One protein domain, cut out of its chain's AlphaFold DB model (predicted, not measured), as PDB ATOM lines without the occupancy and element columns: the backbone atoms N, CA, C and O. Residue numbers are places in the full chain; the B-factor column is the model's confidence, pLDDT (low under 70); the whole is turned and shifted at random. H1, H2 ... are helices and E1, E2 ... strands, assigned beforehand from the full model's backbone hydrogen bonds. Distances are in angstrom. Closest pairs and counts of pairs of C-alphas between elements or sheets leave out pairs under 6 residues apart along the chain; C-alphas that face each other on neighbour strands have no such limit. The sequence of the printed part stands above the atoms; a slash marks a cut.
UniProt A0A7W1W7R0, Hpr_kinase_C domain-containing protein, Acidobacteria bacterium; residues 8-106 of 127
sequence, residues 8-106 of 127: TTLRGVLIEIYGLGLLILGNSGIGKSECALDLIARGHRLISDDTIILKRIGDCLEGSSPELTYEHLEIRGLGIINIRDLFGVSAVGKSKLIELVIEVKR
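Overview. This is residues 8 to 106 of the 127 residues of the protein "Hpr_kinase_C domain-containing protein" of Acidobacteria bacterium (UniProt A0A7W1W7R0). Two small twisted sheets of four strands lie partly face to face with their strands crossed, and helix H1 covers the other face of one of them, the sheet with E2 and E3 as its inner strands. At one end of this body the small hairpin E7 and E8 packs through E7 on H1, with the short helix H2 following it; the E5 and E6 hairpin reaches toward the opposite end. The printed part has 99 residues with two named helices and ten named strands, in the order E1 E2 E3 H1 E4 E5 E6 E7 E8 H2 E9 E10. One sheet runs E1 E5 E6 E9 and is antiparallel, the other runs E4 E2 E3 E10 and is mixed, and the class is mixed, helices and strands. The whole is compact and rounded, with a radius of gyration of the C-alphas of 12.3 A and spans of 39 by 33 by 26 A.

Arrangement. E1, residues 8 to 11, is an edge strand and the antiparallel neighbour of E5, residues 51 to 57, with N 10 and O 52 2.9 A apart. E1 runs on into E2, residues 13 to 17, at 86 degrees across one residue. E2 and E3, residues 20 to 26, form a hairpin, with N 15 and O 22 3.0 A apart. H1, residues 32 to 41, is on their sheet at a height over the sheet of 8.3 A, two layers with the helix on one face. It lies over E2 and runs along the strands, at 25 degrees to E2 on the local plane; the closest C-alphas of the two are those of Val 13 and Lys 32, 6.7 A apart. E4, residues 45 to 48, is the antiparallel neighbour of E2, with N 47 and O 14 2.9 A apart. E3, H1 and E4 make a split strand-helix-strand unit, two strands running the same way with E2 between them, and its crossover is right-handed. E4 runs on into E5 at 94 degrees. E5 and E6, residues 60 to 64, form a hairpin, with N 55 and O 62 2.9 A apart. E7, residues 72 to 75, and E8, residues 79 to 82, form a hairpin, with N 73 and O 81 3.0 A apart. The closest C-alphas of H1 and E7 are those of Ser 33 and Ile 75, 6.4 A apart. H2, residues 83 to 87, only grazes the sheet that holds E4, and is close to but not clearly touching H1. E9, residues 95 to 97, is the antiparallel neighbour of E6, with N 63 and O 96 2.8 A apart. E10, residues 100 to 104, is the parallel neighbour of E3, with N 102 and O 23 2.9 A apart. The two four-stranded sheets form a sandwich, two sheets face to face: the parts that face each other are 9.3 A centre to centre, their best planes are 29 degrees apart, and the strands of the one stand at 62 degrees to those of the other. In both helices every O i to N i+4 pair is within hydrogen-bond range.

Along the chain. E1 begins at C-alpha 8, at (-50.753, 45.970, 37.241). From first to last C-alpha E3 spans 19.4 A, H1 14.3 A, E5 19.0 A, E6 13.4 A and E10 13.0 A. H1 begins at C-alpha 32, at (-32.219, 51.907, 30.920), and E10 ends at C-alpha 104, at (-32.848, 58.097, 35.407).

Size, cuts and confidence. The two C-alphas farthest apart are those of Gly 58 and Gly 77, 40.5 A. The printed part has no cut and no long link; E6 to E7 and H2 to E9 are short, and the others are tight. Both four-stranded sheets are only just strongly twisted, with C-alphas up to 4.2 A and 4.1 A off their best planes. The mean pLDDT of the printed part is 96.4, and no printed residue is under 70.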
ATOM      1  N   THR A   8     -50.874  44.896  38.220       93.94
ATOM      2  CA  THR A   8     -50.753  45.970  37.241       93.94
ATOM      3  C   THR A   8     -49.541  45.719  36.358       93.94
ATOM      4  O   THR A   8     -48.742  44.811  36.603       93.94
ATOM      5  N   THR A   9     -49.374  46.561  35.347       95.25
ATOM      6  CA  THR A   9     -48.142  46.618  34.563       95.25
ATOM      7  C   THR A   9     -47.471  47.966  34.754       95.25
ATOM      8  O   THR A   9     -48.136  48.998  34.823       95.25
ATOM      9  N   LEU A  10     -46.147  47.950  34.846       95.88
ATOM     10  CA  LEU A  10     -45.317  49.141  34.943       95.88
ATOM     11  C   LEU A  10     -44.249  49.095  33.859       95.88
ATOM     12  O   LEU A  10     -43.686  48.033  33.592       95.88
ATOM     13  N   ARG A  11     -43.947  50.254  33.265       96.44
ATOM     14  CA  ARG A  11     -42.825  50.369  32.336       96.44
ATOM     15  C   ARG A  11     -41.525  50.687  33.054       96.44
ATOM     16  O   ARG A  11     -41.457  51.666  33.791       96.44
ATOM     17  N   GLY A  12     -40.488  49.906  32.794       97.25
ATOM     18  CA  GLY A  12     -39.191  50.062  33.443       97.25
ATOM     19  C   GLY A  12     -38.311  48.840  33.248       97.25
ATOM     20  O   GLY A  12     -38.625  47.961  32.453       97.25
ATOM     21  N   VAL A  13     -37.213  48.791  33.993       98.50
ATOM     22  CA  VAL A  13     -36.335  47.619  34.029       98.50
ATOM     23  C   VAL A  13     -36.187  47.159  35.468       98.50
ATOM     24  O   VAL A  13     -35.906  47.971  36.344       98.50
ATOM     25  N   LEU A  14     -36.388  45.870  35.724       98.69
ATOM     26  CA  LEU A  14     -36.225  45.270  37.045       98.69
ATOM     27  C   LEU A  14     -35.006  44.349  37.035       98.69
ATOM     28  O   LEU A  14     -34.967  43.358  36.300       98.69
ATOM     29  N   ILE A  15     -34.022  44.669  37.871       98.62
ATOM     30  CA  ILE A  15     -32.763  43.929  38.019       98.62
ATOM     31  C   ILE A  15     -32.584  43.539  39.488       98.62
ATOM     32  O   ILE A  15     -32.921  44.292  40.397       98.62
ATOM     33  N   GLU A  16     -32.012  42.366  39.732       98.69
ATOM     34  CA  GLU A  16     -31.515  41.969  41.047       98.69
ATOM     35  C   GLU A  16     -30.011  42.261  41.155       98.69
ATOM     36  O   GLU A  16     -29.197  41.631  40.472       98.69
ATOM     37  N   ILE A  17     -29.642  43.188  42.043       98.06
ATOM     38  CA  ILE A  17     -28.259  43.607  42.318       98.06
ATOM     39  C   ILE A  17     -27.910  43.222  43.752       98.06
ATOM     40  O   ILE A  17     -28.568  43.666  44.683       98.06
ATOM     41  N   TYR A  18     -26.884  42.391  43.953       96.50
ATOM     42  CA  TYR A  18     -26.487  41.894  45.285       96.50
ATOM     43  C   TYR A  18     -27.647  41.300  46.111       96.50
ATOM     44  O   TYR A  18     -27.651  41.368  47.336       96.50
ATOM     45  N   GLY A  19     -28.645  40.720  45.438       96.75
ATOM     46  CA  GLY A  19     -29.837  40.184  46.090       96.75
ATOM     47  C   GLY A  19     -30.931  41.213  46.385       96.75
ATOM     48  O   GLY A  19     -31.964  40.811  46.910       96.75
ATOM     49  N   LEU A  20     -30.759  42.483  46.020       98.00
ATOM     50  CA  LEU A  20     -31.750  43.548  46.161       98.00
ATOM     51  C   LEU A  20     -32.477  43.794  44.831       98.00
ATOM     52  O   LEU A  20     -31.836  43.868  43.781       98.00
ATOM     53  N   GLY A  21     -33.805  43.904  44.849       98.44
ATOM     54  CA  GLY A  21     -34.580  44.249  43.656       98.44
ATOM     55  C   GLY A  21     -34.595  45.749  43.381       98.44
ATOM     56  O   GLY A  21     -35.214  46.525  44.113       98.44
ATOM     57  N   LEU A  22     -33.933  46.137  42.293       98.38
ATOM     58  CA  LEU A  22     -33.854  47.503  41.796       98.38
ATOM     59  C   LEU A  22     -34.787  47.693  40.598       98.38
ATOM     60  O   LEU A  22     -34.581  47.099  39.537       98.38
ATOM     61  N   LEU A  23     -35.761  48.584  40.753       98.31
ATOM     62  CA  LEU A  23     -36.587  49.097  39.670       98.31
ATOM     63  C   LEU A  23     -35.947  50.361  39.079       98.31
ATOM     64  O   LEU A  23     -35.794  51.372  39.762       98.31
ATOM     65  N   ILE A  24     -35.608  50.315  37.795       98.06
ATOM     66  CA  ILE A  24     -35.061  51.436  37.033       98.06
ATOM     67  C   ILE A  24     -36.177  52.058  36.190       98.06
ATOM     68  O   ILE A  24     -36.728  51.425  35.283       98.06
ATOM     69  N   LEU A  25     -36.475  53.322  36.470       96.94
ATOM     70  CA  LEU A  25     -37.443  54.154  35.762       96.94
ATOM     71  C   LEU A  25     -36.742  55.244  34.953       96.94
ATOM     72  O   LEU A  25     -35.543  55.484  35.082       96.94
ATOM     73  N   GLY A  26     -37.502  55.892  34.077       95.44
ATOM     74  CA  GLY A  26     -37.026  56.995  33.251       95.44
ATOM     75  C   GLY A  26     -37.583  56.936  31.835       95.44
ATOM     76  O   GLY A  26     -38.134  55.922  31.390       95.44
ATOM     77  N   ASN A  27     -37.400  58.026  31.097       94.19
ATOM     78  CA  ASN A  27     -37.935  58.183  29.747       94.19
ATOM     79  C   ASN A  27     -37.434  57.100  28.769       94.19
ATOM     80  O   ASN A  27     -36.382  56.478  28.956       94.19
ATOM     81  N   SER A  28     -38.205  56.832  27.711       91.81
ATOM     82  CA  SER A  28     -37.779  55.902  26.656       91.81
ATOM     83  C   SER A  28     -36.501  56.402  25.976       91.81
ATOM     84  O   SER A  28     -36.351  57.599  25.736       91.81
ATOM     85  N   GLY A  29     -35.568  55.490  25.690       91.25
ATOM     86  CA  GLY A  29     -34.295  55.815  25.040       91.25
ATOM     87  C   GLY A  29     -33.261  56.530  25.920       91.25
ATOM     88  O   GLY A  29     -32.236  56.946  25.398       91.25
ATOM     89  N   ILE A  30     -33.490  56.667  27.233       94.56
ATOM     90  CA  ILE A  30     -32.514  57.289  28.147       94.56
ATOM     91  C   ILE A  30     -31.323  56.381  28.508       94.56
ATOM     92  O   ILE A  30     -30.384  56.845  29.145       94.56
ATOM     93  N   GLY A  31     -31.361  55.101  28.118       95.06
ATOM     94  CA  GLY A  31     -30.289  54.138  28.397       95.06
ATOM     95  C   GLY A  31     -30.590  53.104  29.491       95.06
ATOM     96  O   GLY A  31     -29.659  52.575  30.092       95.06
ATOM     97  N   LYS A  32     -31.866  52.845  29.831       97.12
ATOM     98  CA  LYS A  32     -32.219  51.907  30.920       97.12
ATOM     99  C   LYS A  32     -31.782  50.472  30.611       97.12
ATOM    100  O   LYS A  32     -31.172  49.836  31.466       97.12
ATOM    101  N   SER A  33     -32.086  49.985  29.410       96.62
ATOM    102  CA  SER A  33     -31.795  48.612  28.986       96.62
ATOM    103  C   SER A  33     -30.292  48.416  28.751       96.62
ATOM    104  O   SER A  33     -29.737  47.388  29.126       96.62
ATOM    105  N   GLU A  34     -29.590  49.439  28.257       96.06
ATOM    106  CA  GLU A  34     -28.127  49.472  28.155       96.06
ATOM    107  C   GLU A  34     -27.457  49.422  29.540       96.06
ATOM    108  O   GLU A  34     -26.554  48.619  29.765       96.06
ATOM    109  N   CYS A  35     -27.943  50.211  30.506       95.88
ATOM    110  CA  CYS A  35     -27.476  50.156  31.895       95.88
ATOM    111  C   CYS A  35     -27.731  48.776  32.525       95.88
ATOM    112  O   CYS A  35     -26.877  48.221  33.215       95.88
ATOM    113  N   ALA A  36     -28.895  48.187  32.254       97.44
ATOM    114  CA  ALA A  36     -29.226  46.843  32.700       97.44
ATOM    115  C   ALA A  36     -28.280  45.786  32.113       97.44
ATOM    116  O   ALA A  36     -27.814  44.922  32.853       97.44
ATOM    117  N   LEU A  37     -27.930  45.886  30.827       97.38
ATOM    118  CA  LEU A  37     -26.941  45.011  30.196       97.38
ATOM    119  C   LEU A  37     -25.564  45.123  30.868       97.38
ATOM    120  O   LEU A  37     -24.954  44.097  31.172       97.38
ATOM    121  N   ASP A  38     -25.105  46.339  31.174       97.12
ATOM    122  CA  ASP A  38     -23.843  46.559  31.890       97.12
ATOM    123  C   ASP A  38     -23.851  45.941  33.298       97.12
ATOM    124  O   ASP A  38     -22.841  45.396  33.754       97.12
ATOM    125  N   LEU A  39     -24.985  46.002  34.002       97.94
ATOM    126  CA  LEU A  39     -25.158  45.368  35.310       97.94
ATOM    127  C   LEU A  39     -25.155  43.838  35.201       97.94
ATOM    128  O   LEU A  39     -24.513  43.162  36.007       97.94
ATOM    129  N   ILE A  40     -25.822  43.282  34.192       98.25
ATOM    130  CA  ILE A  40     -25.835  41.840  33.920       98.25
ATOM    131  C   ILE A  40     -24.424  41.337  33.607       98.25
ATOM    132  O   ILE A  40     -23.985  40.340  34.178       98.25
ATOM    133  N   ALA A  41     -23.671  42.070  32.784       97.50
ATOM    134  CA  ALA A  41     -22.278  41.755  32.473       97.50
ATOM    135  C   ALA A  41     -21.368  41.755  33.720       97.50
ATOM    136  O   ALA A  41     -20.319  41.112  33.723       97.50
ATOM    137  N   ARG A  42     -21.778  42.433  34.803       97.69
ATOM    138  CA  ARG A  42     -21.108  42.441  36.117       97.69
ATOM    139  C   ARG A  42     -21.618  41.358  37.078       97.69
ATOM    140  O   ARG A  42     -21.203  41.329  38.233       97.69
ATOM    141  N   GLY A  43     -22.482  40.455  36.614       97.50
ATOM    142  CA  GLY A  43     -22.989  39.315  37.383       97.50
ATOM    143  C   GLY A  43     -24.330  39.554  38.080       97.50
ATOM    144  O   GLY A  43     -24.714  38.767  38.946       97.50
ATOM    145  N   HIS A  44     -25.046  40.626  37.739       98.56
ATOM    146  CA  HIS A  44     -26.405  40.871  38.228       98.56
ATOM    147  C   HIS A  44     -27.452  40.181  37.350       98.56
ATOM    148  O   HIS A  44     -27.134  39.644  36.289       98.56
ATOM    149  N   ARG A  45     -28.705  40.135  37.816       98.56
ATOM    150  CA  ARG A  45     -29.736  39.299  37.184       98.56
ATOM    151  C   ARG A  45     -30.868  40.135  36.623       98.56
ATOM    152  O   ARG A  45     -31.457  40.930  37.351       98.56
ATOM    153  N   LEU A  46     -31.219  39.906  35.364       98.75
ATOM    154  CA  LEU A  46     -32.424  40.468  34.768       98.75
ATOM    155  C   LEU A  46     -33.660  39.773  35.335       98.75
ATOM    156  O   LEU A  46     -33.745  38.545  35.313       98.75
ATOM    157  N   ILE A  47     -34.633  40.555  35.792       98.69
ATOM    158  CA  ILE A  47     -35.970  40.051  36.116       98.69
ATOM    159  C   ILE A  47     -36.939  40.362  34.977       98.69
ATOM    160  O   ILE A  47     -37.721  39.498  34.595       98.69
ATOM    161  N   SER A  48     -36.898  41.586  34.447       98.44
ATOM    162  CA  SER A  48     -37.791  42.050  33.382       98.44
ATOM    163  C   SER A  48     -37.258  43.335  32.740       98.44
ATOM    164  O   SER A  48     -36.708  44.183  33.442       98.44
ATOM    165  N   ASP A  49     -37.436  43.467  31.426       97.62
ATOM    166  CA  ASP A  49     -37.167  44.671  30.628       97.62
ATOM    167  C   ASP A  49     -38.469  45.153  29.963       97.62
ATOM    168  O   ASP A  49     -39.359  44.351  29.665       97.62
ATOM    169  N   ASP A  50     -38.570  46.466  29.753       96.12
ATOM    170  CA  ASP A  50     -39.732  47.224  29.264       96.12
ATOM    171  C   ASP A  50     -41.029  47.084  30.077       96.12
ATOM    172  O   ASP A  50     -41.482  48.073  30.647       96.12
ATOM    173  N   THR A  51     -41.642  45.903  30.137       97.06
ATOM    174  CA  THR A  51     -42.943  45.676  30.783       97.06
ATOM    175  C   THR A  51     -42.792  44.760  31.988       97.06
ATOM    176  O   THR A  51     -42.502  43.578  31.836       97.06
ATOM    177  N   ILE A  52     -43.081  45.284  33.180       97.88
ATOM    178  CA  ILE A  52     -43.008  44.566  34.454       97.88
ATOM    179  C   ILE A  52     -44.428  44.293  34.944       97.88
ATOM    180  O   ILE A  52     -45.207  45.224  35.152       97.88
ATOM    181  N   ILE A  53     -44.761  43.026  35.176       97.62
ATOM    182  CA  ILE A  53     -45.987  42.642  35.881       97.62
ATOM    183  C   ILE A  53     -45.728  42.832  37.368       97.62
ATOM    184  O   ILE A  53     -44.856  42.172  37.938       97.62
ATOM    185  N   LEU A  54     -46.483  43.730  37.982       96.81
ATOM    186  CA  LEU A  54     -46.415  44.012  39.404       96.81
ATOM    187  C   LEU A  54     -47.547  43.333  40.135       96.81
ATOM    188  O   LEU A  54     -48.673  43.259  39.647       96.81
ATOM    189  N   LYS A  55     -47.245  42.901  41.349       95.12
ATOM    190  CA  LYS A  55     -48.200  42.247  42.215       95.12
ATOM    191  C   LYS A  55     -47.966  42.629  43.659       95.12
ATOM    192  O   LYS A  55     -46.852  42.514  44.170       95.12
ATOM    193  N   ARG A  56     -49.044  43.005  44.339       91.94
ATOM    194  CA  ARG A  56     -49.004  43.315  45.766       91.94
ATOM    195  C   ARG A  56     -48.982  42.040  46.607       91.94
ATOM    196  O   ARG A  56     -49.833  41.161  46.456       91.94
ATOM    197  N   ILE A  57     -48.003  41.938  47.503       89.69
ATOM    198  CA  ILE A  57     -47.866  40.857  48.484       89.69
ATOM    199  C   ILE A  57     -47.707  41.493  49.864       89.69
ATOM    200  O   ILE A  57     -46.611  41.904  50.240       89.69
ATOM    201  N   GLY A  58     -48.808  41.573  50.614       88.25
ATOM    202  CA  GLY A  58     -48.843  42.377  51.837       88.25
ATOM    203  C   GLY A  58     -48.528  43.836  51.503       88.25
ATOM    204  O   GLY A  58     -49.150  44.405  50.605       88.25
ATOM    205  N   ASP A  59     -47.515  44.386  52.166       88.25
ATOM    206  CA  ASP A  59     -47.058  45.767  51.964       88.25
ATOM    207  C   ASP A  59     -45.940  45.896  50.917       88.25
ATOM    208  O   ASP A  59     -45.476  46.996  50.629       88.25
ATOM    209  N   CYS A  60     -45.504  44.782  50.323       90.81
ATOM    210  CA  CYS A  60     -44.436  44.762  49.328       90.81
ATOM    211  C   CYS A  60     -44.983  44.590  47.907       90.81
ATOM    212  O   CYS A  60     -46.068  44.042  47.684       90.81
ATOM    213  N   LEU A  61     -44.176  44.998  46.929       95.19
ATOM    214  CA  LEU A  61     -44.420  44.745  45.513       95.19
ATOM    215  C   LEU A  61     -43.454  43.676  45.010       95.19
ATOM    216  O   LEU A  61     -42.248  43.788  45.196       95.19
ATOM    217  N   GLU A  62     -43.985  42.643  44.365       97.31
ATOM    218  CA  GLU A  62     -43.215  41.663  43.598       97.31
ATOM    219  C   GLU A  62     -43.364  41.990  42.114       97.31
ATOM    220  O   GLU A  62     -44.484  42.123  41.619       97.31
ATOM    221  N   GLY A  63     -42.241  42.124  41.412       97.94
ATOM    222  CA  GLY A  63     -42.197  42.297  39.967       97.94
ATOM    223  C   GLY A  63     -41.730  41.028  39.258       97.94
ATOM    224  O   GLY A  63     -40.880  40.293  39.769       97.94
ATOM    225  N   SER A  64     -42.271  40.777  38.071       98.25
ATOM    226  CA  SER A  64     -41.887  39.678  37.178       98.25
ATOM    227  C   SER A  64     -42.040  40.082  35.714       98.25
ATOM    228  O   SER A  64     -42.801  40.998  35.407       98.25
ATOM    229  N   SER A  65     -41.368  39.376  34.806       98.06
ATOM    230  CA  SER A  65     -41.580  39.566  33.369       98.06
ATOM    231  C   SER A  65     -42.862  38.875  32.890       98.06
ATOM    232  O   SER A  65     -43.171  37.778  33.365       98.06
ATOM    233  N   PRO A  66     -43.571  39.441  31.895       97.31
ATOM    234  CA  PRO A  66     -44.441  38.672  31.017       97.31
ATOM    235  C   PRO A  66     -43.701  37.468  30.431       97.31
ATOM    236  O   PRO A  66     -42.499  37.534  30.173       97.31
ATOM    237  N   GLU A  67     -44.434  36.385  30.179       96.00
ATOM    238  CA  GLU A  67     -43.871  35.140  29.641       96.00
ATOM    239  C   GLU A  67     -43.186  35.354  28.286       96.00
ATOM    240  O   GLU A  67     -42.094  34.842  28.061       96.00
ATOM    241  N   LEU A  68     -43.786  36.174  27.417       95.94
ATOM    242  CA  LEU A  68     -43.281  36.433  26.068       95.94
ATOM    243  C   LEU A  68     -41.924  37.156  26.060       95.94
ATOM    244  O   LEU A  68     -41.100  36.903  25.187       95.94
ATOM    245  N   THR A  69     -41.700  38.061  27.012       96.88
ATOM    246  CA  THR A  69     -40.479  38.878  27.106       96.88
ATOM    247  C   THR A  69     -39.508  38.362  28.164       96.88
ATOM    248  O   THR A  69     -38.448  38.949  28.368       96.88
ATOM    249  N   TYR A  70     -39.831  37.251  28.834       98.06
ATOM    250  CA  TYR A  70     -38.960  36.654  29.838       98.06
ATOM    251  C   TYR A  70     -37.594  36.330  29.219       98.06
ATOM    252  O   TYR A  70     -37.526  35.749  28.139       98.06
ATOM    253  N   GLU A  71     -36.514  36.721  29.905       98.19
ATOM    254  CA  GLU A  71     -35.106  36.536  29.487       98.19
ATOM    255  C   GLU A  71     -34.656  37.356  28.279       98.19
ATOM    256  O   GLU A  71     -33.483  37.285  27.906       98.19
ATOM    257  N   HIS A  72     -35.549  38.149  27.696       98.25
ATOM    258  CA  HIS A  72     -35.238  39.000  26.564       98.25
ATOM    259  C   HIS A  72     -34.978  40.431  27.023       98.25
ATOM    260  O   HIS A  72     -35.581  40.919  27.979       98.25
ATOM    261  N   LEU A  73     -34.063  41.091  26.325       97.38
ATOM    262  CA  LEU A  73     -33.724  42.489  26.542       97.38
ATOM    263  C   LEU A  73     -33.546  43.166  25.180       97.38
ATOM    264  O   LEU A  73     -32.906  42.600  24.290       97.38
ATOM    265  N   GLU A  74     -34.134  44.347  24.992       94.94
ATOM    266  CA  GLU A  74     -34.028  45.094  23.734       94.94
ATOM    267  C   GLU A  74     -32.912  46.140  23.831       94.94
ATOM    268  O   GLU A  74     -33.001  47.094  24.601       94.94
ATOM    269  N   ILE A  75     -31.865  45.997  23.010       94.06
ATOM    270  CA  ILE A  75     -30.822  47.019  22.866       94.06
ATOM    271  C   ILE A  75     -30.929  47.680  21.502       94.06
ATOM    272  O   ILE A  75     -30.892  47.025  20.454       94.06
ATOM    273  N   ARG A  76     -30.973  49.014  21.487       90.00
ATOM    274  CA  ARG A  76     -30.973  49.771  20.233       90.00
ATOM    275  C   ARG A  76     -29.676  49.521  19.463       90.00
ATOM    276  O   ARG A  76     -28.582  49.658  19.996       90.00
ATOM    277  N   GLY A  77     -29.808  49.169  18.187       90.38
ATOM    278  CA  GLY A  77     -28.676  48.846  17.312       90.38
ATOM    279  C   GLY A  77     -28.232  47.378  17.345       90.38
ATOM    280  O   GLY A  77     -27.577  46.952  16.399       90.38
ATOM    281  N   LEU A  78     -28.636  46.595  18.354       91.88
ATOM    282  CA  LEU A  78     -28.430  45.138  18.391       91.88
ATOM    283  C   LEU A  78     -29.731  44.357  18.152       91.88
ATOM    284  O   LEU A  78     -29.695  43.261  17.600       91.88
ATOM    285  N   GLY A  79     -30.874  44.934  18.531       94.31
ATOM    286  CA  GLY A  79     -32.170  44.266  18.534       94.31
ATOM    287  C   GLY A  79     -32.441  43.548  19.857       94.31
ATOM    288  O   GLY A  79     -31.864  43.879  20.895       94.31
ATOM    289  N   ILE A  80     -33.348  42.574  19.817       96.75
ATOM    290  CA  ILE A  80     -33.706  41.759  20.979       96.75
ATOM    291  C   ILE A  80     -32.647  40.671  21.168       96.75
ATOM    292  O   ILE A  80     -32.369  39.906  20.243       96.75
ATOM    293  N   ILE A  81     -32.084  40.584  22.370       97.19
ATOM    294  CA  ILE A  81     -31.111  39.560  22.759       97.19
ATOM    295  C   ILE A  81     -31.679  38.663  23.859       97.19
ATOM    296  O   ILE A  81     -32.475  39.110  24.683       97.19
ATOM    297  N   ASN A  82     -31.246  37.402  23.889       98.00
ATOM    298  CA  ASN A  82     -31.562  36.479  24.973       98.00
ATOM    299  C   ASN A  82     -30.432  36.491  26.015       98.00
ATOM    300  O   ASN A  82     -29.288  36.138  25.728       98.00
ATOM    301  N   ILE A  83     -30.750  36.907  27.240       98.44
ATOM    302  CA  ILE A  83     -29.769  37.064  28.318       98.44
ATOM    303  C   ILE A  83     -29.295  35.716  28.862       98.44
ATOM    304  O   ILE A  83     -28.117  35.577  29.196       98.44
ATOM    305  N   ARG A  84     -30.176  34.712  28.924       98.19
ATOM    306  CA  ARG A  84     -29.803  33.364  29.370       98.19
ATOM    307  C   ARG A  84     -28.770  32.748  28.428       98.19
ATOM    308  O   ARG A  84     -27.816  32.146  28.914       98.19
ATOM    309  N   ASP A  85     -28.941  32.899  27.121       98.25
ATOM    310  CA  ASP A  85     -28.031  32.315  26.130       98.25
ATOM    311  C   ASP A  85     -26.636  32.955  26.181       98.25
ATOM    312  O   ASP A  85     -25.629  32.272  26.010       98.25
ATOM    313  N   LEU A  86     -26.570  34.262  26.457       97.62
ATOM    314  CA  LEU A  86     -25.317  35.021  26.478       97.62
ATOM    315  C   LEU A  86     -24.573  34.943  27.820       97.62
ATOM    316  O   LEU A  86     -23.346  34.875  27.835       97.62
ATOM    317  N   PHE A  87     -25.299  34.961  28.941       97.81
ATOM    318  CA  PHE A  87     -24.726  35.102  30.290       97.81
ATOM    319  C   PHE A  87     -25.067  33.935  31.233       97.81
ATOM    320  O   PHE A  87     -24.636  33.912  32.388       97.81
ATOM    321  N   GLY A  88     -25.812  32.940  30.751       97.88
ATOM    322  CA  GLY A  88     -26.183  31.740  31.494       97.88
ATOM    323  C   GLY A  88     -27.424  31.903  32.375       97.88
ATOM    324  O   GLY A  88     -27.938  32.993  32.621       97.88
ATOM    325  N   VAL A  89     -27.905  30.776  32.908       97.56
ATOM    326  CA  VAL A  89     -29.135  30.706  33.723       97.56
ATOM    327  C   VAL A  89     -29.079  31.558  34.997       97.56
ATOM    328  O   VAL A  89     -30.112  31.990  35.500       97.56
ATOM    329  N   SER A  90     -27.881  31.824  35.526       96.94
ATOM    330  CA  SER A  90     -27.710  32.668  36.709       96.94
ATOM    331  C   SER A  90     -28.018  34.137  36.434       96.94
ATOM    332  O   SER A  90     -28.399  34.825  37.371       96.94
ATOM    333  N   ALA A  91     -27.904  34.607  35.187       98.44
ATOM    334  CA  ALA A  91     -28.098  36.006  34.800       98.44
ATOM    335  C   ALA A  91     -29.573  36.425  34.666       98.44
ATOM    336  O   ALA A  91     -29.868  37.587  34.400       98.44
ATOM    337  N   VAL A  92     -30.513  35.498  34.863       98.56
ATOM    338  CA  VAL A  92     -31.954  35.753  34.766       98.56
ATOM    339  C   VAL A  92     -32.674  35.281  36.024       98.56
ATOM    340  O   VAL A  92     -32.273  34.310  36.670       98.56
ATOM    341  N   GLY A  93     -33.752  35.960  36.402       98.25
ATOM    342  CA  GLY A  93     -34.609  35.604  37.529       98.25
ATOM    343  C   GLY A  93     -36.083  35.744  37.183       98.25
ATOM    344  O   GLY A  93     -36.465  36.576  36.375       98.25
ATOM    345  N   LYS A  94     -36.927  34.894  37.775       97.56
ATOM    346  CA  LYS A  94     -38.365  34.858  37.452       97.56
ATOM    347  C   LYS A  94     -39.149  36.023  38.060       97.56
ATOM    348  O   LYS A  94     -40.103  36.503  37.461       97.56
ATOM    349  N   SER A  95     -38.781  36.428  39.272       97.94
ATOM    350  CA  SER A  95     -39.477  37.460  40.040       97.94
ATOM    351  C   SER A  95     -38.574  38.014  41.133       97.94
ATOM    352  O   SER A  95     -37.719  37.284  41.644       97.94
ATOM    353  N   LYS A  96     -38.808  39.257  41.554       98.38
ATOM    354  CA  LYS A  96     -38.099  39.874  42.679       98.38
ATOM    355  C   LYS A  96     -38.985  40.883  43.410       98.38
ATOM    356  O   LYS A  96     -39.818  41.530  42.781       98.38
ATOM    357  N   LEU A  97     -38.819  41.002  44.729       97.62
ATOM    358  CA  LEU A  97     -39.411  42.111  45.480       97.62
ATOM    359  C   LEU A  97     -38.754  43.424  45.052       97.62
ATOM    360  O   LEU A  97     -37.552  43.448  44.827       97.62
ATOM    361  N   ILE A  98     -39.528  44.496  44.933       97.50
ATOM    362  CA  ILE A  98     -39.009  45.827  44.617       97.50
ATOM    363  C   ILE A  98     -38.672  46.522  45.930       97.50
ATOM    364  O   ILE A  98     -39.554  46.766  46.751       97.50
ATOM    365  N   GLU A  99     -37.391  46.813  46.119       96.31
ATOM    366  CA  GLU A  99     -36.842  47.359  47.364       96.31
ATOM    367  C   GLU A  99     -36.231  48.748  47.153       96.31
ATOM    368  O   GLU A  99     -36.188  49.553  48.079       96.31
ATOM    369  N   LEU A 100     -35.781  49.043  45.929       96.50
ATOM    370  CA  LEU A 100     -35.240  50.340  45.540       96.50
ATOM    371  C   LEU A 100     -35.794  50.759  44.181       96.50
ATOM    372  O   LEU A 100     -35.894  49.945  43.261       96.50
ATOM    373  N   VAL A 101     -36.097  52.047  44.053       96.94
ATOM    374  CA  VAL A 101     -36.460  52.683  42.788       96.94
ATOM    375  C   VAL A 101     -35.394  53.718  42.453       96.94
ATOM    376  O   VAL A 101     -35.047  54.547  43.291       96.94
ATOM    377  N   ILE A 102     -34.870  53.667  41.231       95.81
ATOM    378  CA  ILE A 102     -33.989  54.698  40.682       95.81
ATOM    379  C   ILE A 102     -34.637  55.240  39.419       95.81
ATOM    380  O   ILE A 102     -34.879  54.499  38.469       95.81
ATOM    381  N   GLU A 103     -34.878  56.544  39.387       94.69
ATOM    382  CA  GLU A 103     -35.331  57.231  38.186       94.69
ATOM    383  C   GLU A 103     -34.143  57.898  37.485       94.69
ATOM    384  O   GLU A 103     -33.492  58.791  38.026       94.69
ATOM    385  N   VAL A 104     -33.861  57.470  36.256       94.19
ATOM    386  CA  VAL A 104     -32.848  58.097  35.407       94.19
ATOM    387  C   VAL A 104     -33.469  59.317  34.728       94.19
ATOM    388  O   VAL A 104     -34.481  59.202  34.033       94.19
ATOM    389  N   LYS A 105     -32.842  60.485  34.899       93.19
ATOM    390  CA  LYS A 105     -33.239  61.758  34.276       93.19
ATOM    391  C   LYS A 105     -32.097  62.332  33.454       93.19
ATOM    392  O   LYS A 105     -30.925  62.116  33.765       93.19
ATOM    393  N   ARG A 106     -32.425  63.089  32.402       92.00
ATOM    394  CA  ARG A 106     -31.404  63.880  31.707       92.00
ATOM    395  C   ARG A 106     -31.037  65.045  32.605       92.00
ATOM    396  O   ARG A 106     -31.911  65.642  33.219       92.00
TER     397      ARG A 106